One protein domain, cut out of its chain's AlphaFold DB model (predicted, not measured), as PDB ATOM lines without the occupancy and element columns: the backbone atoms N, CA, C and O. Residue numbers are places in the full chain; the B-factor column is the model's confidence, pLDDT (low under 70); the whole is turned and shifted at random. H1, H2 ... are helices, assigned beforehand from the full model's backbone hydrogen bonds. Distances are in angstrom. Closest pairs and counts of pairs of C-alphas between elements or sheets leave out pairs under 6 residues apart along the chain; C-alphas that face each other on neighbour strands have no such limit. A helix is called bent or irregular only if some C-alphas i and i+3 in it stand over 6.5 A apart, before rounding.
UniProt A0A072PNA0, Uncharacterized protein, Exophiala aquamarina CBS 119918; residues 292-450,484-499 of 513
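This is residues 292 to 450 and 484 to 499 of the 513 residues of an uncharacterized protein of Exophiala aquamarina CBS 119918 (UniProt A0A072PNA0). Six long helices stand side by side as an up-and-down bundle: H3 and H5 make the middle, H4 and H6 cover one side, and H1 and H2 cover the other. The short H7 lies beyond H1 and H2, and the turn at residues 369 to 374 sticks out at one end. The printed part has 175 residues with seven named helices, H1 to H7 in chain order, and no named strand; the class is all helix. It is compact, with a radius of gyration of the C-alphas of 16.1 A and spans of 50 by 38 by 26 A.

Start at H4, residues 372 to 398, the longest helix by residues with 27, which has a kink of 41 degrees near residue 379. It touches H3, residues 345 to 369, closest at the C-alphas of Ala 360 and Asn 382, 5.8 A apart; they form a hairpin. H3 touches H5, residues 406 to 426, the same way at a shallow tilt of 19 degrees, closest at the C-alphas of Asn 347 and Phe 412, 5.3 A. H5 and H6, residues 430 to 450, form a hairpin, closest at the C-alphas of His 424 and Arg 433, 4.1 A. With residues 386 to 397 alone, H4 touches H6, closest at the C-alphas of Gly 387 and His 432, 6.6 A. H3 also touches H2, residues 320 to 340, and the two form a hairpin, running opposite ways at a shallow tilt of 5 degrees; look for their closest C-alphas at Thr 327 and Ile 355, 6.3 A apart. H1, residues 295 to 309, touches H5, closest at the C-alphas of Leu 299 and Ile 415, 6.1 A. H1 and H7, residues 487 to 493, only just touch, with 3 pairs of C-alphas within 8 A, the closest Glu 297 and Ala 489, 6.7 A. Every O i to N i+4 pair is within hydrogen-bond range in H1, H5 and H7, against 15 of 17 in H2, 17 of 21 in H3, 20 of 23 in H4 and 16 of 17 in H6.

Find C-alpha 372 at (-21.048, 94.777, 111.403); H4 runs 38.1 A to C-alpha 398. H3 spans 39.1 A and is irregular, with C-alphas 366 and 369 7.6 A apart; H4 is only just irregular, with C-alphas 377 and 380 7.0 A apart. H2 spans 30.9 A, H5 30.1 A and H6 31.8 A. H1 begins at C-alpha 295 (-17.366, 101.270, 75.001), and H7 ends at C-alpha 493 (-23.632, 111.472, 84.348).

The C-alphas farthest apart, Ser 371 and His 403, are 49.5 A apart. Residues 451 to 483 are cut out, and C-alphas 450 and 484 are 27.4 A apart across the cut. Of the links printed whole, none is long. Look for pLDDT under 70 at residues 367 to 381, 448 to 450, 485 and 498 to 499.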
ATOM      1  N   LEU A 292     -25.883 104.950  73.732       85.19
ATOM      2  CA  LEU A 292     -24.466 104.630  73.814       85.19
ATOM      3  C   LEU A 292     -23.872 104.405  72.424       85.19
ATOM      4  O   LEU A 292     -24.365 103.564  71.678       85.19
ATOM      5  N   LYS A 293     -22.796 105.126  72.093       88.00
ATOM      6  CA  LYS A 293     -22.123 104.989  70.788       88.00
ATOM      7  C   LYS A 293     -20.881 104.108  70.825       88.00
ATOM      8  O   LYS A 293     -20.451 103.648  69.775       88.00
ATOM      9  N   SER A 294     -20.266 103.939  71.999       93.25
ATOM     10  CA  SER A 294     -18.981 103.253  72.122       93.25
ATOM     11  C   SER A 294     -18.687 102.771  73.542       93.25
ATOM     12  O   SER A 294     -19.083 103.421  74.513       93.25
ATOM     13  N   THR A 295     -17.894 101.703  73.689       93.81
ATOM     14  CA  THR A 295     -17.366 101.270  75.001       93.81
ATOM     15  C   THR A 295     -16.474 102.322  75.667       93.81
ATOM     16  O   THR A 295     -16.372 102.348  76.895       93.81
ATOM     17  N   LYS A 296     -15.907 103.269  74.902       94.50
ATOM     18  CA  LYS A 296     -15.169 104.431  75.441       94.50
ATOM     19  C   LYS A 296     -16.028 105.309  76.347       94.50
ATOM     20  O   LYS A 296     -15.518 105.858  77.321       94.50
ATOM     21  N   GLU A 297     -17.318 105.444  76.043       92.75
ATOM     22  CA  GLU A 297     -18.234 106.210  76.891       92.75
ATOM     23  C   GLU A 297     -18.467 105.492  78.224       92.75
ATOM     24  O   GLU A 297     -18.457 106.147  79.263       92.75
ATOM     25  N   VAL A 298     -18.588 104.156  78.220       92.38
ATOM     26  CA  VAL A 298     -18.686 103.366  79.463       92.38
ATOM     27  C   VAL A 298     -17.433 103.544  80.301       92.38
ATOM     28  O   VAL A 298     -17.527 103.872  81.481       92.38
ATOM     29  N   LEU A 299     -16.261 103.400  79.683       94.38
ATOM     30  CA  LEU A 299     -14.983 103.628  80.343       94.38
ATOM     31  C   LEU A 299     -14.934 105.013  81.003       94.38
ATOM     32  O   LEU A 299     -14.725 105.097  82.209       94.38
ATOM     33  N   PHE A 300     -15.195 106.082  80.245       93.44
ATOM     34  CA  PHE A 300     -15.178 107.455  80.762       93.44
ATOM     35  C   PHE A 300     -16.133 107.640  81.948       93.44
ATOM     36  O   PHE A 300     -15.790 108.238  82.968       93.44
ATOM     37  N   VAL A 301     -17.353 107.124  81.820       91.94
ATOM     38  CA  VAL A 301     -18.396 107.302  82.828       91.94
ATOM     39  C   VAL A 301     -18.064 106.535  84.113       91.94
ATOM     40  O   VAL A 301     -18.301 107.039  85.214       91.94
ATOM     41  N   TYR A 302     -17.431 105.369  83.997       93.94
ATOM     42  CA  TYR A 302     -16.976 104.595  85.148       93.94
ATOM     43  C   TYR A 302     -15.685 105.140  85.776       93.94
ATOM     44  O   TYR A 302     -15.544 105.056  86.996       93.94
ATOM     45  N   GLU A 303     -14.785 105.773  85.011       93.69
ATOM     46  CA  GLU A 303     -13.661 106.545  85.575       93.69
ATOM     47  C   GLU A 303     -14.196 107.616  86.538       93.69
ATOM     48  O   GLU A 303     -13.793 107.669  87.703       93.69
ATOM     49  N   ARG A 304     -15.198 108.390  86.096       90.88
ATOM     50  CA  ARG A 304     -15.860 109.412  86.926       90.88
ATOM     51  C   ARG A 304     -16.567 108.833  88.141       90.88
ATOM     52  O   ARG A 304     -16.488 109.409  89.228       90.88
ATOM     53  N   LEU A 305     -17.244 107.701  87.976       90.62
ATOM     54  CA  LEU A 305     -17.879 107.016  89.093       90.62
ATOM     55  C   LEU A 305     -16.846 106.657  90.175       90.62
ATOM     56  O   LEU A 305     -17.030 107.013  91.339       90.62
ATOM     57  N   PHE A 306     -15.749 105.990  89.808       90.94
ATOM     58  CA  PHE A 306     -14.738 105.565  90.781       90.94
ATOM     59  C   PHE A 306     -13.958 106.739  91.391       90.94
ATOM     60  O   PHE A 306     -13.568 106.661  92.559       90.94
ATOM     61  N   GLU A 307     -13.778 107.843  90.659       90.06
ATOM     62  CA  GLU A 307     -13.275 109.106  91.215       90.06
ATOM     63  C   GLU A 307     -14.184 109.628  92.337       90.06
ATOM     64  O   GLU A 307     -13.688 109.967  93.416       90.06
ATOM     65  N   ARG A 308     -15.510 109.632  92.127       85.38
ATOM     66  CA  ARG A 308     -16.491 110.075  93.136       85.38
ATOM     67  C   ARG A 308     -16.558 109.156  94.344       85.38
ATOM     68  O   ARG A 308     -16.593 109.634  95.474       85.38
ATOM     69  N   LEU A 309     -16.509 107.845  94.127       85.19
ATOM     70  CA  LEU A 309     -16.479 106.869  95.222       85.19
ATOM     71  C   LEU A 309     -15.222 107.010  96.097       85.19
ATOM     72  O   LEU A 309     -15.220 106.594  97.253       85.19
ATOM     73  N   ASN A 310     -14.164 107.633  95.575       83.75
ATOM     74  CA  ASN A 310     -12.944 107.918  96.316       83.75
ATOM     75  C   ASN A 310     -12.967 109.255  97.096       83.75
ATOM     76  O   ASN A 310     -12.006 109.599  97.794       83.75
ATOM     77  N   VAL A 311     -14.034 110.044  96.997       82.44
ATOM     78  CA  VAL A 311     -14.135 111.295  97.750       82.44
ATOM     79  C   VAL A 311     -14.254 110.977  99.249       82.44
ATOM     80  O   VAL A 311     -15.015 110.101  99.673       82.44
ATOM     81  N   LYS A 312     -13.437 111.662 100.065       80.81
ATOM     82  CA  LYS A 312     -13.437 111.507 101.532       80.81
ATOM     83  C   LYS A 312     -14.719 112.033 102.173       80.81
ATOM     84  O   LYS A 312     -15.096 111.545 103.228       80.81
ATOM     85  N   ASP A 313     -15.344 113.015 101.539       82.19
ATOM     86  CA  ASP A 313     -16.635 113.551 101.942       82.19
ATOM     87  C   ASP A 313     -17.745 112.535 101.640       82.19
ATOM     88  O   ASP A 313     -18.065 112.272 100.480       82.19
ATOM     89  N   GLU A 314     -18.300 111.936 102.693       78.94
ATOM     90  CA  GLU A 314     -19.391 110.964 102.593       78.94
ATOM     91  C   GLU A 314     -20.686 111.599 102.080       78.94
ATOM     92  O   GLU A 314     -21.433 110.934 101.366       78.94
ATOM     93  N   ALA A 315     -20.920 112.888 102.357       81.25
ATOM     94  CA  ALA A 315     -22.122 113.590 101.905       81.25
ATOM     95  C   ALA A 315     -22.137 113.812 100.384       81.25
ATOM     96  O   ALA A 315     -23.200 113.956  99.784       81.25
ATOM     97  N   ALA A 316     -20.960 113.814  99.752       81.94
ATOM     98  CA  ALA A 316     -20.813 113.938  98.306       81.94
ATOM     99  C   ALA A 316     -20.906 112.591  97.561       81.94
ATOM    100  O   ALA A 316     -20.877 112.577  96.325       81.94
ATOM    101  N   ARG A 317     -20.981 111.456  98.275       82.81
ATOM    102  CA  ARG A 317     -21.050 110.133  97.641       82.81
ATOM    103  C   ARG A 317     -22.459 109.853  97.113       82.81
ATOM    104  O   ARG A 317     -23.436 110.150  97.798       82.81
ATOM    105  N   PRO A 318     -22.582 109.236  95.925       84.62
ATOM    106  CA  PRO A 318     -23.871 108.763  95.440       84.62
ATOM    107  C   PRO A 318     -24.503 107.751  96.405       84.62
ATOM    108  O   PRO A 318     -23.803 106.924  97.000       84.62
ATOM    109  N   THR A 319     -25.829 107.783  96.532       84.19
ATOM    110  CA  THR A 319     -26.569 106.795  97.327       84.19
ATOM    111  C   THR A 319     -26.546 105.418  96.656       84.19
ATOM    112  O   THR A 319     -26.298 105.295  95.454       84.19
ATOM    113  N   VAL A 320     -26.834 104.356  97.419       81.88
ATOM    114  CA  VAL A 320     -26.929 102.988  96.874       81.88
ATOM    115  C   VAL A 320     -27.967 102.910  95.749       81.88
ATOM    116  O   VAL A 320     -27.686 102.315  94.713       81.88
ATOM    117  N   ASP A 321     -29.117 103.567  95.911       81.19
ATOM    118  CA  ASP A 321     -30.168 103.612  94.889       81.19
ATOM    119  C   ASP A 321     -29.710 104.329  93.614       81.19
ATOM    120  O   ASP A 321     -29.898 103.811  92.514       81.19
ATOM    121  N   GLN A 322     -29.037 105.479  93.742       84.75
ATOM    122  CA  GLN A 322     -28.489 106.201  92.587       84.75
ATOM    123  C   GLN A 322     -27.487 105.344  91.814       84.75
ATOM    124  O   GLN A 322     -27.488 105.335  90.583       84.75
ATOM    125  N   LEU A 323     -26.642 104.602  92.532       84.44
ATOM    126  CA  LEU A 323     -25.657 103.709  91.930       84.44
ATOM    127  C   LEU A 323     -26.312 102.497  91.279       84.44
ATOM    128  O   LEU A 323     -25.915 102.138  90.175       84.44
ATOM    129  N   ARG A 324     -27.336 101.907  91.908       82.56
ATOM    130  CA  ARG A 324     -28.138 100.832  91.312       82.56
ATOM    131  C   ARG A 324     -28.738 101.273  89.989       82.56
ATOM    132  O   ARG A 324     -28.628 100.550  88.997       82.56
ATOM    133  N   ASP A 325     -29.409 102.416  89.978       83.81
ATOM    134  CA  ASP A 325     -30.116 102.900  88.794       83.81
ATOM    135  C   ASP A 325     -29.117 103.235  87.684       83.81
ATOM    136  O   ASP A 325     -29.323 102.895  86.516       83.81
ATOM    137  N   PHE A 326     -27.980 103.819  88.069       87.81
ATOM    138  CA  PHE A 326     -26.865 104.085  87.178       87.81
ATOM    139  C   PHE A 326     -26.308 102.800  86.550       87.81
ATOM    140  O   PHE A 326     -26.267 102.703  85.324       87.81
ATOM    141  N   THR A 327     -25.916 101.794  87.341       88.56
ATOM    142  CA  THR A 327     -25.307 100.568  86.800       88.56
ATOM    143  C   THR A 327     -26.294  99.756  85.969       88.56
ATOM    144  O   THR A 327     -25.943  99.309  84.881       88.56
ATOM    145  N   SER A 328     -27.547  99.644  86.419       84.88
ATOM    146  CA  SER A 328     -28.638  98.958  85.704       84.88
ATOM    147  C   SER A 328     -28.863  99.504  84.297       84.88
ATOM    148  O   SER A 328     -29.148  98.774  83.350       84.88
ATOM    149  N   MET A 329     -28.765 100.819  84.160       86.62
ATOM    150  CA  MET A 329     -28.948 101.499  82.891       86.62
ATOM    151  C   MET A 329     -27.755 101.301  81.954       86.62
ATOM    152  O   MET A 329     -27.954 101.124  80.753       86.62
ATOM    153  N   TRP A 330     -26.529 101.326  82.480       90.50
ATOM    154  CA  TRP A 330     -25.326 101.067  81.686       90.50
ATOM    155  C   TRP A 330     -25.213  99.604  81.253       90.50
ATOM    156  O   TRP A 330     -24.747  99.337  80.147       90.50
ATOM    157  N   GLU A 331     -25.701  98.677  82.077       89.31
ATOM    158  CA  GLU A 331     -25.846  97.257  81.740       89.31
ATOM    159  C   GLU A 331     -26.733  97.099  80.495       89.31
ATOM    160  O   GLU A 331     -26.299  96.550  79.484       89.31
ATOM    161  N   LEU A 332     -27.928  97.704  80.511       87.75
ATOM    162  CA  LEU A 332     -28.824  97.731  79.353       87.75
ATOM    163  C   LEU A 332     -28.179  98.406  78.132       87.75
ATOM    164  O   LEU A 332     -28.314  97.907  77.017       87.75
ATOM    165  N   ALA A 333     -27.474  99.523  78.325       90.31
ATOM    166  CA  ALA A 333     -26.830 100.246  77.231       90.31
ATOM    167  C   ALA A 333     -25.741  99.408  76.537       90.31
ATOM    168  O   ALA A 333     -25.640  99.438  75.311       90.31
ATOM    169  N   ILE A 334     -24.957  98.631  77.293       91.25
ATOM    170  CA  ILE A 334     -23.965  97.703  76.729       91.25
ATOM    171  C   ILE A 334     -24.634  96.548  75.982       91.25
ATOM    172  O   ILE A 334     -24.194  96.212  74.881       91.25
ATOM    173  N   LEU A 335     -25.714  95.979  76.527       87.81
ATOM    174  CA  LEU A 335     -26.483  94.945  75.828       87.81
ATOM    175  C   LEU A 335     -27.000  95.470  74.491       87.81
ATOM    176  O   LEU A 335     -26.772  94.852  73.453       87.81
ATOM    177  N   GLN A 336     -27.605  96.660  74.492       89.44
ATOM    178  CA  GLN A 336     -28.041  97.309  73.264       89.44
ATOM    179  C   GLN A 336     -26.873  97.503  72.295       89.44
ATOM    180  O   GLN A 336     -27.024  97.125  71.132       89.44
ATOM    181  N   LEU A 337     -25.743  98.067  72.754       90.06
ATOM    182  CA  LEU A 337     -24.546  98.334  71.945       90.06
ATOM    183  C   LEU A 337     -24.072  97.069  71.221       90.06
ATOM    184  O   LEU A 337     -23.761  97.138  70.034       90.06
ATOM    185  N   SER A 338     -24.125  95.909  71.882       88.81
ATOM    186  CA  SER A 338     -23.704  94.625  71.305       88.81
ATOM    187  C   SER A 338     -24.479  94.172  70.066       88.81
ATOM    188  O   SER A 338     -23.984  93.345  69.301       88.81
ATOM    189  N   HIS A 339     -25.665  94.735  69.810       86.44
ATOM    190  CA  HIS A 339     -26.439  94.404  68.616       86.44
ATOM    191  C   HIS A 339     -26.095  95.235  67.381       86.44
ATOM    192  O   HIS A 339     -26.201  94.698  66.273       86.44
ATOM    193  N   ASP A 340     -25.717  96.504  67.566       85.38
ATOM    194  CA  ASP A 340     -25.572  97.461  66.457       85.38
ATOM    195  C   ASP A 340     -24.133  97.964  66.278       85.38
ATOM    196  O   ASP A 340     -23.824  98.576  65.256       85.38
ATOM    197  N   SER A 341     -23.263  97.746  67.264       87.81
ATOM    198  CA  SER A 341     -21.901  98.265  67.238       87.81
ATOM    199  C   SER A 341     -20.975  97.386  66.398       87.81
ATOM    200  O   SER A 341     -21.008  96.162  66.540       87.81
ATOM    201  N   PRO A 342     -20.100  97.986  65.573       91.00
ATOM    202  CA  PRO A 342     -19.004  97.268  64.932       91.00
ATOM    203  C   PRO A 342     -17.829  97.007  65.889       91.00
ATOM    204  O   PRO A 342     -16.821  96.456  65.455       91.00
ATOM    205  N   GLU A 343     -17.909  97.437  67.154       93.44
ATOM    206  CA  GLU A 343     -16.812  97.258  68.103       93.44
ATOM    207  C   GLU A 343     -16.492  95.778  68.361       93.44
ATOM    208  O   GLU A 343     -17.396  94.935  68.373       93.44
ATOM    209  N   PRO A 344     -15.217  95.452  68.640       93.12
ATOM    210  CA  PRO A 344     -14.828  94.095  68.982       93.12
ATOM    211  C   PRO A 344     -15.604  93.558  70.199       93.12
ATOM    212  O   PRO A 344     -15.690  94.249  71.223       93.12
ATOM    213  N   PRO A 345     -16.114  92.311  70.155       91.62
ATOM    214  CA  PRO A 345     -16.830  91.696  71.275       91.62
ATOM    215  C   PRO A 345     -16.063  91.749  72.599       91.62
ATOM    216  O   PRO A 345     -16.656  92.031  73.638       91.62
ATOM    217  N   VAL A 346     -14.741  91.569  72.557       93.56
ATOM    218  CA  VAL A 346     -13.869  91.613  73.738       93.56
ATOM    219  C   VAL A 346     -13.950  92.953  74.490       93.56
ATOM    220  O   VAL A 346     -13.997  92.963  75.720       93.56
ATOM    221  N   ASN A 347     -14.092  94.083  73.783       95.06
ATOM    222  CA  ASN A 347     -14.269  95.401  74.405       95.06
ATOM    223  C   ASN A 347     -15.621  95.509  75.108       95.06
ATOM    224  O   ASN A 347     -15.710  96.042  76.214       95.06
ATOM    225  N   MET A 348     -16.676  94.978  74.486       94.25
ATOM    226  CA  MET A 348     -18.027  94.995  75.048       94.25
ATOM    227  C   MET A 348     -18.128  94.112  76.293       94.25
ATOM    228  O   MET A 348     -18.737  94.513  77.285       94.25
ATOM    229  N   ILE A 349     -17.478  92.946  76.283       93.81
ATOM    230  CA  ILE A 349     -17.433  92.045  77.440       93.81
ATOM    231  C   ILE A 349     -16.592  92.661  78.559       93.81
ATOM    232  O   ILE A 349     -17.020  92.649  79.711       93.81
ATOM    233  N   ALA A 350     -15.440  93.265  78.248       95.75
ATOM    234  CA  ALA A 350     -14.632  93.968  79.242       95.75
ATOM    235  C   ALA A 350     -15.402  95.137  79.877       95.75
ATOM    236  O   ALA A 350     -15.389  95.297  81.099       95.75
ATOM    237  N   ALA A 351     -16.118  95.924  79.067       96.25
ATOM    238  CA  ALA A 351     -16.973  97.002  79.552       96.25
ATOM    239  C   ALA A 351     -18.107  96.465  80.437       96.25
ATOM    240  O   ALA A 351     -18.370  97.023  81.499       96.25
ATOM    241  N   HIS A 352     -18.729  95.344  80.065       94.69
ATOM    242  CA  HIS A 352     -19.713  94.673  80.911       94.69
ATOM    243  C   HIS A 352     -19.109  94.202  82.243       94.69
ATOM    244  O   HIS A 352     -19.680  94.450  83.304       94.69
ATOM    245  N   MET A 353     -17.913  93.608  82.228       95.25
ATOM    246  CA  MET A 353     -17.225  93.204  83.457       95.25
ATOM    247  C   MET A 353     -16.882  94.403  84.349       95.25
ATOM    248  O   MET A 353     -16.964  94.287  85.568       95.25
ATOM    249  N   LEU A 354     -16.573  95.573  83.784       95.75
ATOM    250  CA  LEU A 354     -16.393  96.814  84.548       95.75
ATOM    251  C   LEU A 354     -17.689  97.255  85.259       95.75
ATOM    252  O   LEU A 354     -17.643  97.733  86.396       95.75
ATOM    253  N   ILE A 355     -18.849  97.040  84.634       94.38
ATOM    254  CA  ILE A 355     -20.161  97.248  85.265       94.38
ATOM    255  C   ILE A 355     -20.344  96.259  86.426       94.38
ATOM    256  O   ILE A 355     -20.702  96.679  87.530       94.38
ATOM    257  N   CYS A 356     -20.014  94.976  86.225       93.12
ATOM    258  CA  CYS A 356     -20.025  93.960  87.285       93.12
ATOM    259  C   CYS A 356     -19.082  94.319  88.450       93.12
ATOM    260  O   CYS A 356     -19.447  94.122  89.609       93.12
ATOM    261  N   VAL A 357     -17.903  94.895  88.172       93.88
ATOM    262  CA  VAL A 357     -16.978  95.416  89.200       93.88
ATOM    263  C   VAL A 357     -17.676  96.457  90.066       93.88
ATOM    264  O   VAL A 357     -17.622  96.365  91.292       93.88
ATOM    265  N   ALA A 358     -18.363  97.430  89.462       91.88
ATOM    266  CA  ALA A 358     -19.099  98.415  90.246       91.88
ATOM    267  C   ALA A 358     -20.225  97.764  91.058       91.88
ATOM    268  O   ALA A 358     -20.317  98.031  92.251       91.88
ATOM    269  N   ASN A 359     -21.020  96.864  90.471       88.94
ATOM    270  CA  ASN A 359     -22.092  96.171  91.197       88.94
ATOM    271  C   ASN A 359     -21.574  95.403  92.425       88.94
ATOM    272  O   ASN A 359     -22.191  95.464  93.488       88.94
ATOM    273  N   ALA A 360     -20.418  94.741  92.310       88.75
ATOM    274  CA  ALA A 360     -19.813  93.991  93.410       88.75
ATOM    275  C   ALA A 360     -19.185  94.892  94.494       88.75
ATOM    276  O   ALA A 360     -19.147  94.516  95.669       88.75
ATOM    277  N   LEU A 361     -18.661  96.068  94.123       85.88
ATOM    278  CA  LEU A 361     -17.927  96.953  95.038       85.88
ATOM    279  C   LEU A 361     -18.802  98.042  95.669       85.88
ATOM    280  O   LEU A 361     -18.551  98.422  96.810       85.88
ATOM    281  N   VAL A 362     -19.841  98.525  94.984       82.06
ATOM    282  CA  VAL A 362     -20.721  99.605  95.464       82.06
ATOM    283  C   VAL A 362     -21.318  99.312  96.847       82.06
ATOM    284  O   VAL A 362     -21.160 100.159  97.732       82.06
ATOM    285  N   PRO A 363     -21.910  98.127  97.113       75.25
ATOM    286  CA  PRO A 363     -22.407  97.803  98.449       75.25
ATOM    287  C   PRO A 363     -21.315  97.887  99.516       75.25
ATOM    288  O   PRO A 363     -21.574  98.318 100.635       75.25
ATOM    289  N   GLN A 364     -20.070  97.531  99.181       74.12
ATOM    290  CA  GLN A 364     -18.945  97.549 100.121       74.12
ATOM    291  C   GLN A 364     -18.507  98.972 100.485       74.12
ATOM    292  O   GLN A 364     -18.038  99.177 101.605       74.12
ATOM    293  N   ILE A 365     -18.653  99.916  99.550       71.38
ATOM    294  CA  ILE A 365     -18.230 101.318  99.680       71.38
ATOM    295  C   ILE A 365     -19.290 102.144 100.415       71.38
ATOM    296  O   ILE A 365     -18.949 102.958 101.273       71.38
ATOM    297  N   CYS A 366     -20.569 101.930 100.101       71.06
ATOM    298  CA  CYS A 366     -21.665 102.711 100.678       71.06
ATOM    299  C   CYS A 366     -22.111 102.209 102.058       71.06
ATOM    300  O   CYS A 366     -22.798 102.925 102.774       71.06
ATOM    301  N   SER A 367     -21.701 101.005 102.464       66.25
ATOM    302  CA  SER A 367     -22.068 100.403 103.753       66.25
ATOM    303  C   SER A 367     -21.228 100.869 104.947       66.25
ATOM    304  O   SER A 367     -21.261 100.224 105.990       66.25
ATOM    305  N   GLY A 368     -20.526 102.005 104.840       58.34
ATOM    306  CA  GLY A 368     -19.795 102.625 105.959       58.34
ATOM    307  C   GLY A 368     -20.652 102.917 107.203       58.34
ATOM    308  O   GLY A 368     -20.103 103.180 108.266       58.34
ATOM    309  N   SER A 369     -21.981 102.816 107.086       50.59
ATOM    310  CA  SER A 369     -22.967 103.002 108.153       50.59
ATOM    311  C   SER A 369     -23.815 101.761 108.488       50.59
ATOM    312  O   SER A 369     -24.707 101.866 109.329       50.59
ATOM    313  N   LEU A 370     -23.610 100.607 107.837       53.72
ATOM    314  CA  LEU A 370     -24.342  99.380 108.182       53.72
ATOM    315  C   LEU A 370     -23.672  98.689 109.376       53.72
ATOM    316  O   LEU A 370     -22.446  98.676 109.473       53.72
ATOM    317  N   SER A 371     -24.471  98.117 110.285       54.34
ATOM    318  CA  SER A 371     -23.941  97.356 111.423       54.34
ATOM    319  C   SER A 371     -23.039  96.212 110.939       54.34
ATOM    320  O   SER A 371     -23.309  95.611 109.896       54.34
ATOM    321  N   GLU A 372     -21.977  95.894 111.692       54.59
ATOM    322  CA  GLU A 372     -21.048  94.777 111.403       54.59
ATOM    323  C   GLU A 372     -21.781  93.465 111.074       54.59
ATOM    324  O   GLU A 372     -21.363  92.712 110.199       54.59
ATOM    325  N   GLU A 373     -22.950  93.253 111.671       53.84
ATOM    326  CA  GLU A 373     -23.798  92.081 111.457       53.84
ATOM    327  C   GLU A 373     -24.364  91.967 110.022       53.84
ATOM    328  O   GLU A 373     -24.375  90.882 109.439       53.84
ATOM    329  N   HIS A 374     -24.761  93.081 109.388       56.72
ATOM    330  CA  HIS A 374     -25.193  93.079 107.976       56.72
ATOM    331  C   HIS A 374     -24.003  92.933 107.018       56.72
ATOM    332  O   HIS A 374     -24.130  92.398 105.912       56.72
ATOM    333  N   LEU A 375     -22.828  93.397 107.449       54.47
ATOM    334  CA  LEU A 375     -21.587  93.310 106.686       54.47
ATOM    335  C   LEU A 375     -21.081  91.861 106.605       54.47
ATOM    336  O   LEU A 375     -20.591  91.459 105.545       54.47
ATOM    337  N   ASP A 376     -21.260  91.070 107.664       53.75
ATOM    338  CA  ASP A 376     -20.867  89.657 107.713       53.75
ATOM    339  C   ASP A 376     -21.738  88.762 106.821       53.75
ATOM    340  O   ASP A 376     -21.214  87.882 106.129       53.75
ATOM    341  N   LEU A 377     -23.043  89.036 106.731       53.12
ATOM    342  CA  LEU A 377     -23.962  88.299 105.849       53.12
ATOM    343  C   LEU A 377     -23.693  88.558 104.354       53.12
ATOM    344  O   LEU A 377     -23.823  87.648 103.532       53.12
ATOM    345  N   GLN A 378     -23.263  89.771 103.987       58.19
ATOM    346  CA  GLN A 378     -22.952  90.138 102.594       58.19
ATOM    347  C   GLN A 378     -21.502  89.828 102.175       58.19
ATOM    348  O   GLN A 378     -21.197  89.729 100.981       58.19
ATOM    349  N   SER A 379     -20.596  89.640 103.140       61.31
ATOM    350  CA  SER A 379     -19.175  89.332 102.923       61.31
ATOM    351  C   SER A 379     -18.906  88.124 102.001       61.31
ATOM    352  O   SER A 379     -18.111  88.262 101.056       61.31
ATOM    353  N   PRO A 380     -19.561  86.952 102.166       67.81
ATOM    354  CA  PRO A 380     -19.278  85.790 101.323       67.81
ATOM    355  C   PRO A 380     -19.772  85.957  99.880       67.81
ATOM    356  O   PRO A 380     -19.103  85.490  98.956       67.81
ATOM    357  N   VAL A 381     -20.899  86.645  99.664       68.88
ATOM    358  CA  VAL A 381     -21.459  86.887  98.321       68.88
ATOM    359  C   VAL A 381     -20.544  87.818  97.530       68.88
ATOM    360  O   VAL A 381     -20.087  87.461  96.445       68.88
ATOM    361  N   ASN A 382     -20.155  88.944  98.129       76.62
ATOM    362  CA  ASN A 382     -19.262  89.921  97.504       76.62
ATOM    363  C   ASN A 382     -17.860  89.354  97.228       76.62
ATOM    364  O   ASN A 382     -17.220  89.693  96.226       76.62
ATOM    365  N   THR A 383     -17.380  88.460  98.097       85.50
ATOM    366  CA  THR A 383     -16.113  87.748  97.890       85.50
ATOM    367  C   THR A 383     -16.209  86.833  96.667       85.50
ATOM    368  O   THR A 383     -15.361  86.926  95.780       85.50
ATOM    369  N   LYS A 384     -17.258  86.008  96.556       88.62
ATOM    370  CA  LYS A 384     -17.465  85.148  95.377       88.62
ATOM    371  C   LYS A 384     -17.578  85.963  94.085       88.62
ATOM    372  O   LYS A 384     -16.896  85.628  93.118       88.62
ATOM    373  N   ALA A 385     -18.337  87.059  94.113       90.56
ATOM    374  CA  ALA A 385     -18.501  87.982  92.991       90.56
ATOM    375  C   ALA A 385     -17.160  88.535  92.500       90.56
ATOM    376  O   ALA A 385     -16.806  88.402  91.332       90.56
ATOM    377  N   THR A 386     -16.372  89.102  93.418       92.38
ATOM    378  CA  THR A 386     -15.072  89.702  93.088       92.38
ATOM    379  C   THR A 386     -14.106  88.655  92.531       92.38
ATOM    380  O   THR A 386     -13.435  88.914  91.537       92.38
ATOM    381  N   GLY A 387     -14.060  87.460  93.129       93.31
ATOM    382  CA  GLY A 387     -13.211  86.368  92.645       93.31
ATOM    383  C   GLY A 387     -13.626  85.859  91.260       93.31
ATOM    384  O   GLY A 387     -12.768  85.576  90.426       93.31
ATOM    385  N   TYR A 388     -14.930  85.778  90.981       93.31
ATOM    386  CA  TYR A 388     -15.439  85.477  89.641       93.31
ATOM    387  C   TYR A 388     -15.021  86.546  88.625       93.31
ATOM    388  O   TYR A 388     -14.469  86.202  87.583       93.31
ATOM    389  N   ILE A 389     -15.205  87.829  88.949       95.25
ATOM    390  CA  ILE A 389     -14.860  88.937  88.051       95.25
ATOM    391  C   ILE A 389     -13.357  88.958  87.741       95.25
ATOM    392  O   ILE A 389     -12.987  89.080  86.578       95.25
ATOM    393  N   ILE A 390     -12.485  88.786  88.744       96.25
ATOM    394  CA  ILE A 390     -11.028  88.715  88.527       96.25
ATOM    395  C   ILE A 390     -10.678  87.589  87.551       96.25
ATOM    396  O   ILE A 390      -9.947  87.820  86.589       96.25
ATOM    397  N   ARG A 391     -11.240  86.391  87.763       95.00
ATOM    398  CA  ARG A 391     -11.030  85.240  86.877       95.00
ATOM    399  C   ARG A 391     -11.470  85.547  85.447       95.00
ATOM    400  O   ARG A 391     -10.735  85.241  84.517       95.00
ATOM    401  N   LYS A 392     -12.631  86.184  85.268       94.25
ATOM    402  CA  LYS A 392     -13.139  86.573  83.945       94.25
ATOM    403  C   LYS A 392     -12.247  87.584  83.248       94.25
ATOM    404  O   LYS A 392     -11.907  87.389  82.088       94.25
ATOM    405  N   LEU A 393     -11.831  88.629  83.957       95.56
ATOM    406  CA  LEU A 393     -10.910  89.629  83.421       95.56
ATOM    407  C   LEU A 393      -9.556  89.012  83.054       95.56
ATOM    408  O   LEU A 393      -8.969  89.397  82.048       95.56
ATOM    409  N   PHE A 394      -9.080  88.038  83.834       95.38
ATOM    410  CA  PHE A 394      -7.884  87.269  83.501       95.38
ATOM    411  C   PHE A 394      -8.075  86.447  82.221       95.38
ATOM    412  O   PHE A 394      -7.250  86.555  81.325       95.38
ATOM    413  N   VAL A 395      -9.172  85.691  82.100       93.19
ATOM    414  CA  VAL A 395      -9.479  84.921  80.881       93.19
ATOM    415  C   VAL A 395      -9.516  85.831  79.656       93.19
ATOM    416  O   VAL A 395      -8.866  85.509  78.671       93.19
ATOM    417  N   LEU A 396     -10.203  86.978  79.731       93.19
ATOM    418  CA  LEU A 396     -10.257  87.960  78.637       93.19
ATOM    419  C   LEU A 396      -8.872  88.498  78.262       93.19
ATOM    420  O   LEU A 396      -8.597  88.728  77.094       93.19
ATOM    421  N   MET A 397      -8.001  88.716  79.246       94.00
ATOM    422  CA  MET A 397      -6.637  89.190  79.011       94.00
ATOM    423  C   MET A 397      -5.752  88.131  78.330       94.00
ATOM    424  O   MET A 397      -4.823  88.505  77.619       94.00
ATOM    425  N   GLU A 398      -6.014  86.840  78.553       92.88
ATOM    426  CA  GLU A 398      -5.321  85.737  77.868       92.88
ATOM    427  C   GLU A 398      -5.937  85.389  76.504       92.88
ATOM    428  O   GLU A 398      -5.382  84.556  75.787       92.88
ATOM    429  N   GLU A 399      -7.079  85.978  76.138       88.44
ATOM    430  CA  GLU A 399      -7.616  85.795  74.794       88.44
ATOM    431  C   GLU A 399      -6.675  86.392  73.752       88.44
ATOM    432  O   GLU A 399      -6.014  87.409  73.975       88.44
ATOM    433  N   ASP A 400      -6.635  85.748  72.587       82.50
ATOM    434  CA  ASP A 400      -5.893  86.252  71.444       82.50
ATOM    435  C   ASP A 400      -6.463  87.615  71.035       82.50
ATOM    436  O   ASP A 400      -7.556  87.717  70.479       82.50
ATOM    437  N   THR A 401      -5.708  88.667  71.340       88.81
ATOM    438  CA  THR A 401      -6.017  90.057  70.996       88.81
ATOM    439  C   THR A 401      -5.128  90.577  69.867       88.81
ATOM    440  O   THR A 401      -5.198  91.762  69.540       88.81
ATOM    441  N   GLU A 402      -4.336  89.710  69.218       90.19
ATOM    442  CA  GLU A 402      -3.411  90.089  68.134       90.19
ATOM    443  C   GLU A 402      -4.151  90.627  66.903       90.19
ATOM    444  O   GLU A 402      -3.614  91.414  66.126       90.19
ATOM    445  N   HIS A 403      -5.410  90.223  66.736       91.06
ATOM    446  CA  HIS A 403      -6.276  90.664  65.648       91.06
ATOM    447  C   HIS A 403      -6.973  92.010  65.914       91.06
ATOM    448  O   HIS A 403      -7.648  92.523  65.019       91.06
ATOM    449  N   LEU A 404      -6.857  92.577  67.121       92.56
ATOM    450  CA  LEU A 404      -7.476  93.861  67.438       92.56
ATOM    451  C   LEU A 404      -6.704  95.013  66.802       92.56
ATOM    452  O   LEU A 404      -5.475  95.077  66.832       92.56
ATOM    453  N   GLU A 405      -7.438  96.003  66.300       95.00
ATOM    454  CA  GLU A 405      -6.817  97.260  65.912       95.00
ATOM    455  C   GLU A 405      -6.182  97.941  67.130       95.00
ATOM    456  O   GLU A 405      -6.709  97.909  68.245       95.00
ATOM    457  N   LYS A 406      -5.070  98.653  66.915       94.19
ATOM    458  CA  LYS A 406      -4.340  99.355  67.984       94.19
ATOM    459  C   LYS A 406      -5.236 100.278  68.824       94.19
ATOM    460  O   LYS A 406      -5.006 100.444  70.022       94.19
ATOM    461  N   ALA A 407      -6.232 100.908  68.199       93.81
ATOM    462  CA  ALA A 407      -7.178 101.777  68.889       93.81
ATOM    463  C   ALA A 407      -8.100 100.990  69.834       93.81
ATOM    464  O   ALA A 407      -8.331 101.440  70.956       93.81
ATOM    465  N   ASP A 408      -8.575  99.820  69.413       94.75
ATOM    466  CA  ASP A 408      -9.443  98.959  70.213       94.75
ATOM    467  C   ASP A 408      -8.675  98.271  71.335       94.75
ATOM    468  O   ASP A 408      -9.139  98.269  72.474       94.75
ATOM    469  N   LEU A 409      -7.457  97.800  71.056       95.00
ATOM    470  CA  LEU A 409      -6.559  97.240  72.065       95.00
ATOM    471  C   LEU A 409      -6.224  98.263  73.165       95.00
ATOM    472  O   LEU A 409      -6.119  97.919  74.345       95.00
ATOM    473  N   ALA A 410      -6.086  99.546  72.815       94.88
ATOM    474  CA  ALA A 410      -5.875 100.607  73.798       94.88
ATOM    475  C   ALA A 410      -7.097 100.808  74.712       94.88
ATOM    476  O   ALA A 410      -6.930 100.991  75.922       94.88
ATOM    477  N   VAL A 411      -8.314 100.746  74.159       95.31
ATOM    478  CA  VAL A 411      -9.564 100.821  74.938       95.31
ATOM    479  C   VAL A 411      -9.696  99.612  75.852       95.31
ATOM    480  O   VAL A 411      -9.898  99.792  77.053       95.31
ATOM    481  N   PHE A 412      -9.501  98.408  75.310       96.38
ATOM    482  CA  PHE A 412      -9.513  97.154  76.055       96.38
ATOM    483  C   PHE A 412      -8.605  97.221  77.287       96.38
ATOM    484  O   PHE A 412      -9.054  97.077  78.426       96.38
ATOM    485  N   ASN A 413      -7.330  97.559  77.070       95.94
ATOM    486  CA  ASN A 413      -6.341  97.656  78.136       95.94
ATOM    487  C   ASN A 413      -6.698  98.728  79.173       95.94
ATOM    488  O   ASN A 413      -6.439  98.540  80.362       95.94
ATOM    489  N   ARG A 414      -7.298  99.852  78.762       96.69
ATOM    490  CA  ARG A 414      -7.718 100.908  79.695       96.69
ATOM    491  C   ARG A 414      -8.910 100.466  80.552       96.69
ATOM    492  O   ARG A 414      -8.904 100.741  81.752       96.69
ATOM    493  N   ILE A 415      -9.856  99.713  79.984       97.12
ATOM    494  CA  ILE A 415     -10.954  99.081  80.735       97.12
ATOM    495  C   ILE A 415     -10.403  98.082  81.762       97.12
ATOM    496  O   ILE A 415     -10.751  98.178  82.941       97.12
ATOM    497  N   LEU A 416      -9.498  97.182  81.353       97.00
ATOM    498  CA  LEU A 416      -8.869  96.214  82.263       97.00
ATOM    499  C   LEU A 416      -8.132  96.909  83.414       97.00
ATOM    500  O   LEU A 416      -8.317  96.552  84.580       97.00
ATOM    501  N   LYS A 417      -7.331  97.939  83.107       96.62
ATOM    502  CA  LYS A 417      -6.618  98.729  84.122       96.62
ATOM    503  C   LYS A 417      -7.582  99.344  85.128       96.62
ATOM    504  O   LYS A 417      -7.367  99.201  86.330       96.62
ATOM    505  N   LEU A 418      -8.646  99.994  84.658       96.62
ATOM    506  CA  LEU A 418      -9.630 100.614  85.542       96.62
ATOM    507  C   LEU A 418     -10.312  99.578  86.444       96.62
ATOM    508  O   LEU A 418     -10.428  99.805  87.649       96.62
ATOM    509  N   ALA A 419     -10.702  98.431  85.884       97.06
ATOM    510  CA  ALA A 419     -11.311  97.339  86.633       97.06
ATOM    511  C   ALA A 419     -10.382  96.822  87.747       97.06
ATOM    512  O   ALA A 419     -10.788  96.754  88.911       97.06
ATOM    513  N   PHE A 420      -9.115  96.528  87.431       97.44
ATOM    514  CA  PHE A 420      -8.152  96.047  88.426       97.44
ATOM    515  C   PHE A 420      -7.789  97.107  89.471       97.44
ATOM    516  O   PHE A 420      -7.662  96.769  90.649       97.44
ATOM    517  N   VAL A 421      -7.683  98.385  89.090       95.88
ATOM    518  CA  VAL A 421      -7.484  99.494  90.042       95.88
ATOM    519  C   VAL A 421      -8.663  99.596  91.008       95.88
ATOM    520  O   VAL A 421      -8.450  99.704  92.219       95.88
ATOM    521  N   ALA A 422      -9.899  99.527  90.504       94.56
ATOM    522  CA  ALA A 422     -11.096  99.571  91.337       94.56
ATOM    523  C   ALA A 422     -11.138  98.391  92.323       94.56
ATOM    524  O   ALA A 422     -11.311  98.604  93.523       94.56
ATOM    525  N   ILE A 423     -10.885  97.163  91.857       95.38
ATOM    526  CA  ILE A 423     -10.824  95.976  92.722       95.38
ATOM    527  C   ILE A 423      -9.705  96.115  93.762       95.38
ATOM    528  O   ILE A 423      -9.949  95.929  94.953       95.38
ATOM    529  N   HIS A 424      -8.490  96.478  93.345       94.81
ATOM    530  CA  HIS A 424      -7.351  96.645  94.248       94.81
ATOM    531  C   HIS A 424      -7.638  97.658  95.363       94.81
ATOM    532  O   HIS A 424      -7.235  97.463  96.513       94.81
ATOM    533  N   ARG A 425      -8.353  98.732  95.028       91.62
ATOM    534  CA  ARG A 425      -8.662  99.815  95.955       91.62
ATOM    535  C   ARG A 425      -9.811  99.486  96.899       91.62
ATOM    536  O   ARG A 425      -9.700  99.764  98.090       91.62
ATOM    537  N   PHE A 426     -10.904  98.946  96.369       90.06
ATOM    538  CA  PHE A 426     -12.178  98.889  97.084       90.06
ATOM    539  C   PHE A 426     -12.564  97.487  97.565       90.06
ATOM    540  O   PHE A 426     -13.427  97.376  98.433       90.06
ATOM    541  N   ALA A 427     -11.947  96.413  97.059       90.50
ATOM    542  CA  ALA A 427     -12.293  95.067  97.507       90.50
ATOM    543  C   ALA A 427     -11.857  94.838  98.962       90.50
ATOM    544  O   ALA A 427     -10.699  95.059  99.330       90.50
ATOM    545  N   ARG A 428     -12.761  94.313  99.794       87.50
ATOM    546  CA  ARG A 428     -12.450  93.988 101.200       87.50
ATOM    547  C   ARG A 428     -11.420  92.868 101.339       87.50
ATOM    548  O   ARG A 428     -10.502  92.951 102.158       87.50
ATOM    549  N   ASN A 429     -11.542  91.827 100.519       90.25
ATOM    550  CA  ASN A 429     -10.667  90.662 100.591       90.25
ATOM    551  C   ASN A 429      -9.235  91.019 100.142       90.25
ATOM    552  O   ASN A 429      -8.999  91.443  99.010       90.25
ATOM    553  N   ARG A 430      -8.252  90.822 101.033       91.81
ATOM    554  CA  ARG A 430      -6.834  91.116 100.760       91.81
ATOM    555  C   ARG A 430      -6.254  90.268  99.624       91.81
ATOM    556  O   ARG A 430      -5.442  90.788  98.866       91.81
ATOM    557  N   SER A 431      -6.673  89.009  99.488       94.50
ATOM    558  CA  SER A 431      -6.234  88.133  98.394       94.50
ATOM    559  C   SER A 431      -6.638  88.716  97.043       94.50
ATOM    560  O   SER A 431      -5.779  88.913  96.191       94.50
ATOM    561  N   HIS A 432      -7.903  89.121  96.894       94.81
ATOM    562  CA  HIS A 432      -8.403  89.752  95.666       94.81
ATOM    563  C   HIS A 432      -7.681  91.061  95.341       94.81
ATOM    564  O   HIS A 432      -7.356  91.317  94.185       94.81
ATOM    565  N   ARG A 433      -7.365  91.881  96.354       95.00
ATOM    566  CA  ARG A 433      -6.582  93.107  96.143       95.00
ATOM    567  C   ARG A 433      -5.170  92.825  95.639       95.00
ATOM    568  O   ARG A 433      -4.676  93.564  94.790       95.00
ATOM    569  N   ASN A 434      -4.514  91.801  96.178       96.19
ATOM    570  CA  ASN A 434      -3.167  91.415  95.764       96.19
ATOM    571  C   ASN A 434      -3.168  90.832  94.346       96.19
ATOM    572  O   ASN A 434      -2.313  91.189  93.541       96.19
ATOM    573  N   GLU A 435      -4.145  89.980  94.039       96.94
ATOM    574  CA  GLU A 435      -4.317  89.375  92.720       96.94
ATOM    575  C   GLU A 435      -4.603  90.437  91.650       96.94
ATOM    576  O   GLU A 435      -3.891  90.507  90.651       96.94
ATOM    577  N   ALA A 436      -5.541  91.355  91.909       96.81
ATOM    578  CA  ALA A 436      -5.815  92.477  91.013       96.81
ATOM    579  C   ALA A 436      -4.584  93.376  90.800       96.81
ATOM    580  O   ALA A 436      -4.338  93.814  89.681       96.81
ATOM    581  N   LYS A 437      -3.766  93.610  91.839       97.44
ATOM    582  CA  LYS A 437      -2.498  94.348  91.698       97.44
ATOM    583  C   LYS A 437      -1.511  93.611  90.790       97.44
ATOM    584  O   LYS A 437      -0.881  94.246  89.953       97.44
ATOM    585  N   ALA A 438      -1.370  92.296  90.942       97.25
ATOM    586  CA  ALA A 438      -0.480  91.500  90.098       97.25
ATOM    587  C   ALA A 438      -0.922  91.528  88.624       97.25
ATOM    588  O   ALA A 438      -0.095  91.734  87.736       97.25
ATOM    589  N   LEU A 439      -2.227  91.396  88.372       97.06
ATOM    590  CA  LEU A 439      -2.801  91.464  87.026       97.06
ATOM    591  C   LEU A 439      -2.684  92.863  86.412       97.06
ATOM    592  O   LEU A 439      -2.328  92.981  85.244       97.06
ATOM    593  N   LEU A 440      -2.878  93.923  87.201       97.00
ATOM    594  CA  LEU A 440      -2.655  95.301  86.757       97.00
ATOM    595  C   LEU A 440      -1.224  95.502  86.237       97.00
ATOM    596  O   LEU A 440      -1.044  96.024  85.138       97.00
ATOM    597  N   MET A 441      -0.221  95.029  86.986       96.81
ATOM    598  CA  MET A 441       1.180  95.100  86.555       96.81
ATOM    599  C   MET A 441       1.396  94.351  85.233       96.81
ATOM    600  O   MET A 441       2.115  94.847  84.368       96.81
ATOM    601  N   LYS A 442       0.743  93.194  85.040       95.62
ATOM    602  CA  LYS A 442       0.820  92.428  83.787       95.62
ATOM    603  C   LYS A 442       0.245  93.214  82.602       95.62
ATOM    604  O   LYS A 442       0.909  93.315  81.570       95.62
ATOM    605  N   VAL A 443      -0.927  93.839  82.759       94.69
ATOM    606  CA  VAL A 443      -1.535  94.689  81.713       94.69
ATOM    607  C   VAL A 443      -0.625  95.874  81.361       94.69
ATOM    608  O   VAL A 443      -0.479  96.233  80.192       94.69
ATOM    609  N   GLU A 444       0.027  96.485  82.353       94.06
ATOM    610  CA  GLU A 444       0.966  97.591  82.132       94.06
ATOM    611  C   GLU A 444       2.229  97.164  81.378       94.06
ATOM    612  O   GLU A 444       2.673  97.886  80.481       94.06
ATOM    613  N   THR A 445       2.780  95.988  81.689       92.88
ATOM    614  CA  THR A 445       3.960  95.467  80.988       92.88
ATOM    615  C   THR A 445       3.646  95.051  79.555       92.88
ATOM    616  O   THR A 445       4.429  95.362  78.656       92.88
ATOM    617  N   SER A 446       2.493  94.415  79.321       87.38
ATOM    618  CA  SER A 446       2.082  93.972  77.984       87.38
ATOM    619  C   SER A 446       1.757  95.161  77.078       87.38
ATOM    620  O   SER A 446       2.270  95.247  75.966       87.38
ATOM    621  N   GLY A 447       1.008  96.151  77.580       77.06
ATOM    622  CA  GLY A 447       0.669  97.352  76.807       77.06
ATOM    623  C   GLY A 447       1.862  98.279  76.518       77.06
ATOM    624  O   GLY A 447       1.809  99.083  75.589       77.06
ATOM    625  N   GLY A 448       2.945  98.187  77.298       60.72
ATOM    626  CA  GLY A 448       4.168  98.972  77.089       60.72
ATOM    627  C   GLY A 448       5.133  98.384  76.051       60.72
ATOM    628  O   GLY A 448       5.947  99.124  75.492       60.72
ATOM    629  N   ALA A 449       5.055  97.077  75.781       59.00
ATOM    630  CA  ALA A 449       5.979  96.390  74.881       59.00
ATOM    631  C   ALA A 449       5.759  96.764  73.401       59.00
ATOM    632  O   ALA A 449       6.730  96.938  72.663       59.00
ATOM    633  N   GLU A 450       4.514  96.988  72.976       52.59
ATOM    634  CA  GLU A 450       4.198  97.266  71.565       52.59
ATOM    635  C   GLU A 450       4.533  98.695  71.111       52.59
ATOM    636  O   GLU A 450       4.858  98.920  69.943       52.59
ATOM    637  N   VAL A 484     -15.547 114.058  73.176       72.50
ATOM    638  CA  VAL A 484     -16.910 114.589  73.116       72.50
ATOM    639  C   VAL A 484     -17.865 113.475  73.515       72.50
ATOM    640  O   VAL A 484     -17.999 112.486  72.794       72.50
ATOM    641  N   LEU A 485     -18.517 113.632  74.666       69.50
ATOM    642  CA  LEU A 485     -19.547 112.699  75.110       69.50
ATOM    643  C   LEU A 485     -20.777 112.776  74.216       69.50
ATOM    644  O   LEU A 485     -21.146 113.841  73.723       69.50
ATOM    645  N   SER A 486     -21.454 111.641  74.068       76.69
ATOM    646  CA  SER A 486     -22.827 111.643  73.593       76.69
ATOM    647  C   SER A 486     -23.734 112.398  74.576       76.69
ATOM    648  O   SER A 486     -23.510 112.394  75.791       76.69
ATOM    649  N   ASP A 487     -24.816 112.992  74.060       75.25
ATOM    650  CA  ASP A 487     -25.862 113.599  74.896       75.25
ATOM    651  C   ASP A 487     -26.441 112.596  75.900       75.25
ATOM    652  O   ASP A 487     -26.838 112.965  77.003       75.25
ATOM    653  N   PHE A 488     -26.463 111.310  75.540       77.12
ATOM    654  CA  PHE A 488     -26.853 110.236  76.440       77.12
ATOM    655  C   PHE A 488     -25.900 110.138  77.633       77.12
ATOM    656  O   PHE A 488     -26.349 110.263  78.773       77.12
ATOM    657  N   ALA A 489     -24.595 109.984  77.395       70.50
ATOM    658  CA  ALA A 489     -23.608 109.883  78.467       70.50
ATOM    659  C   ALA A 489     -23.609 111.138  79.358       70.50
ATOM    660  O   ALA A 489     -23.612 111.014  80.583       70.50
ATOM    661  N   ALA A 490     -23.709 112.333  78.766       73.69
ATOM    662  CA  ALA A 490     -23.812 113.596  79.499       73.69
ATOM    663  C   ALA A 490     -25.049 113.648  80.417       73.69
ATOM    664  O   ALA A 490     -24.930 113.928  81.611       73.69
ATOM    665  N   ARG A 491     -26.236 113.306  79.894       77.69
ATOM    666  CA  ARG A 491     -27.485 113.261  80.680       77.69
ATOM    667  C   ARG A 491     -27.460 112.202  81.775       77.69
ATOM    668  O   ARG A 491     -28.152 112.350  82.771       77.69
ATOM    669  N   LYS A 492     -26.732 111.100  81.599       79.19
ATOM    670  CA  LYS A 492     -26.686 110.024  82.602       79.19
ATOM    671  C   LYS A 492     -25.636 110.257  83.673       79.19
ATOM    672  O   LYS A 492     -25.866 109.889  84.822       79.19
ATOM    673  N   LEU A 493     -24.550 110.951  83.342       76.75
ATOM    674  CA  LEU A 493     -23.632 111.472  84.348       76.75
ATOM    675  C   LEU A 493     -24.337 112.405  85.327       76.75
ATOM    676  O   LEU A 493     -23.983 112.377  86.498       76.75
ATOM    677  N   SER A 494     -25.385 113.130  84.919       77.19
ATOM    678  CA  SER A 494     -26.142 113.982  85.847       77.19
ATOM    679  C   SER A 494     -26.839 113.216  86.981       77.19
ATOM    680  O   SER A 494     -27.221 113.836  87.970       77.19
ATOM    681  N   LEU A 495     -27.003 111.888  86.877       74.44
ATOM    682  CA  LEU A 495     -27.505 111.063  87.986       74.44
ATOM    683  C   LEU A 495     -26.516 110.994  89.150       74.44
ATOM    684  O   LEU A 495     -26.929 110.825  90.294       74.44
ATOM    685  N   ILE A 496     -25.222 111.105  88.849       76.50
ATOM    686  CA  ILE A 496     -24.151 111.039  89.840       76.50
ATOM    687  C   ILE A 496     -23.365 112.345  89.946       76.50
ATOM    688  O   ILE A 496     -22.615 112.473  90.904       76.50
ATOM    689  N   ASP A 497     -23.533 113.300  89.020       72.50
ATOM    690  CA  ASP A 497     -22.819 114.577  88.933       72.50
ATOM    691  C   ASP A 497     -23.756 115.797  88.793       72.50
ATOM    692  O   ASP A 497     -24.192 116.132  87.687       72.50
ATOM    693  N   PRO A 498     -24.009 116.540  89.888       61.03
ATOM    694  CA  PRO A 498     -24.819 117.754  89.842       61.03
ATOM    695  C   PRO A 498     -24.229 118.864  88.960       61.03
ATOM    696  O   PRO A 498     -24.986 119.662  88.413       61.03
ATOM    697  N   LEU A 499     -22.905 118.934  88.774       47.88
ATOM    698  CA  LEU A 499     -22.257 120.005  87.999       47.88
ATOM    699  C   LEU A 499     -22.526 119.878  86.493       47.88
ATOM    700  O   LEU A 499     -22.479 120.877  85.770       47.88
TER     701      LEU A 499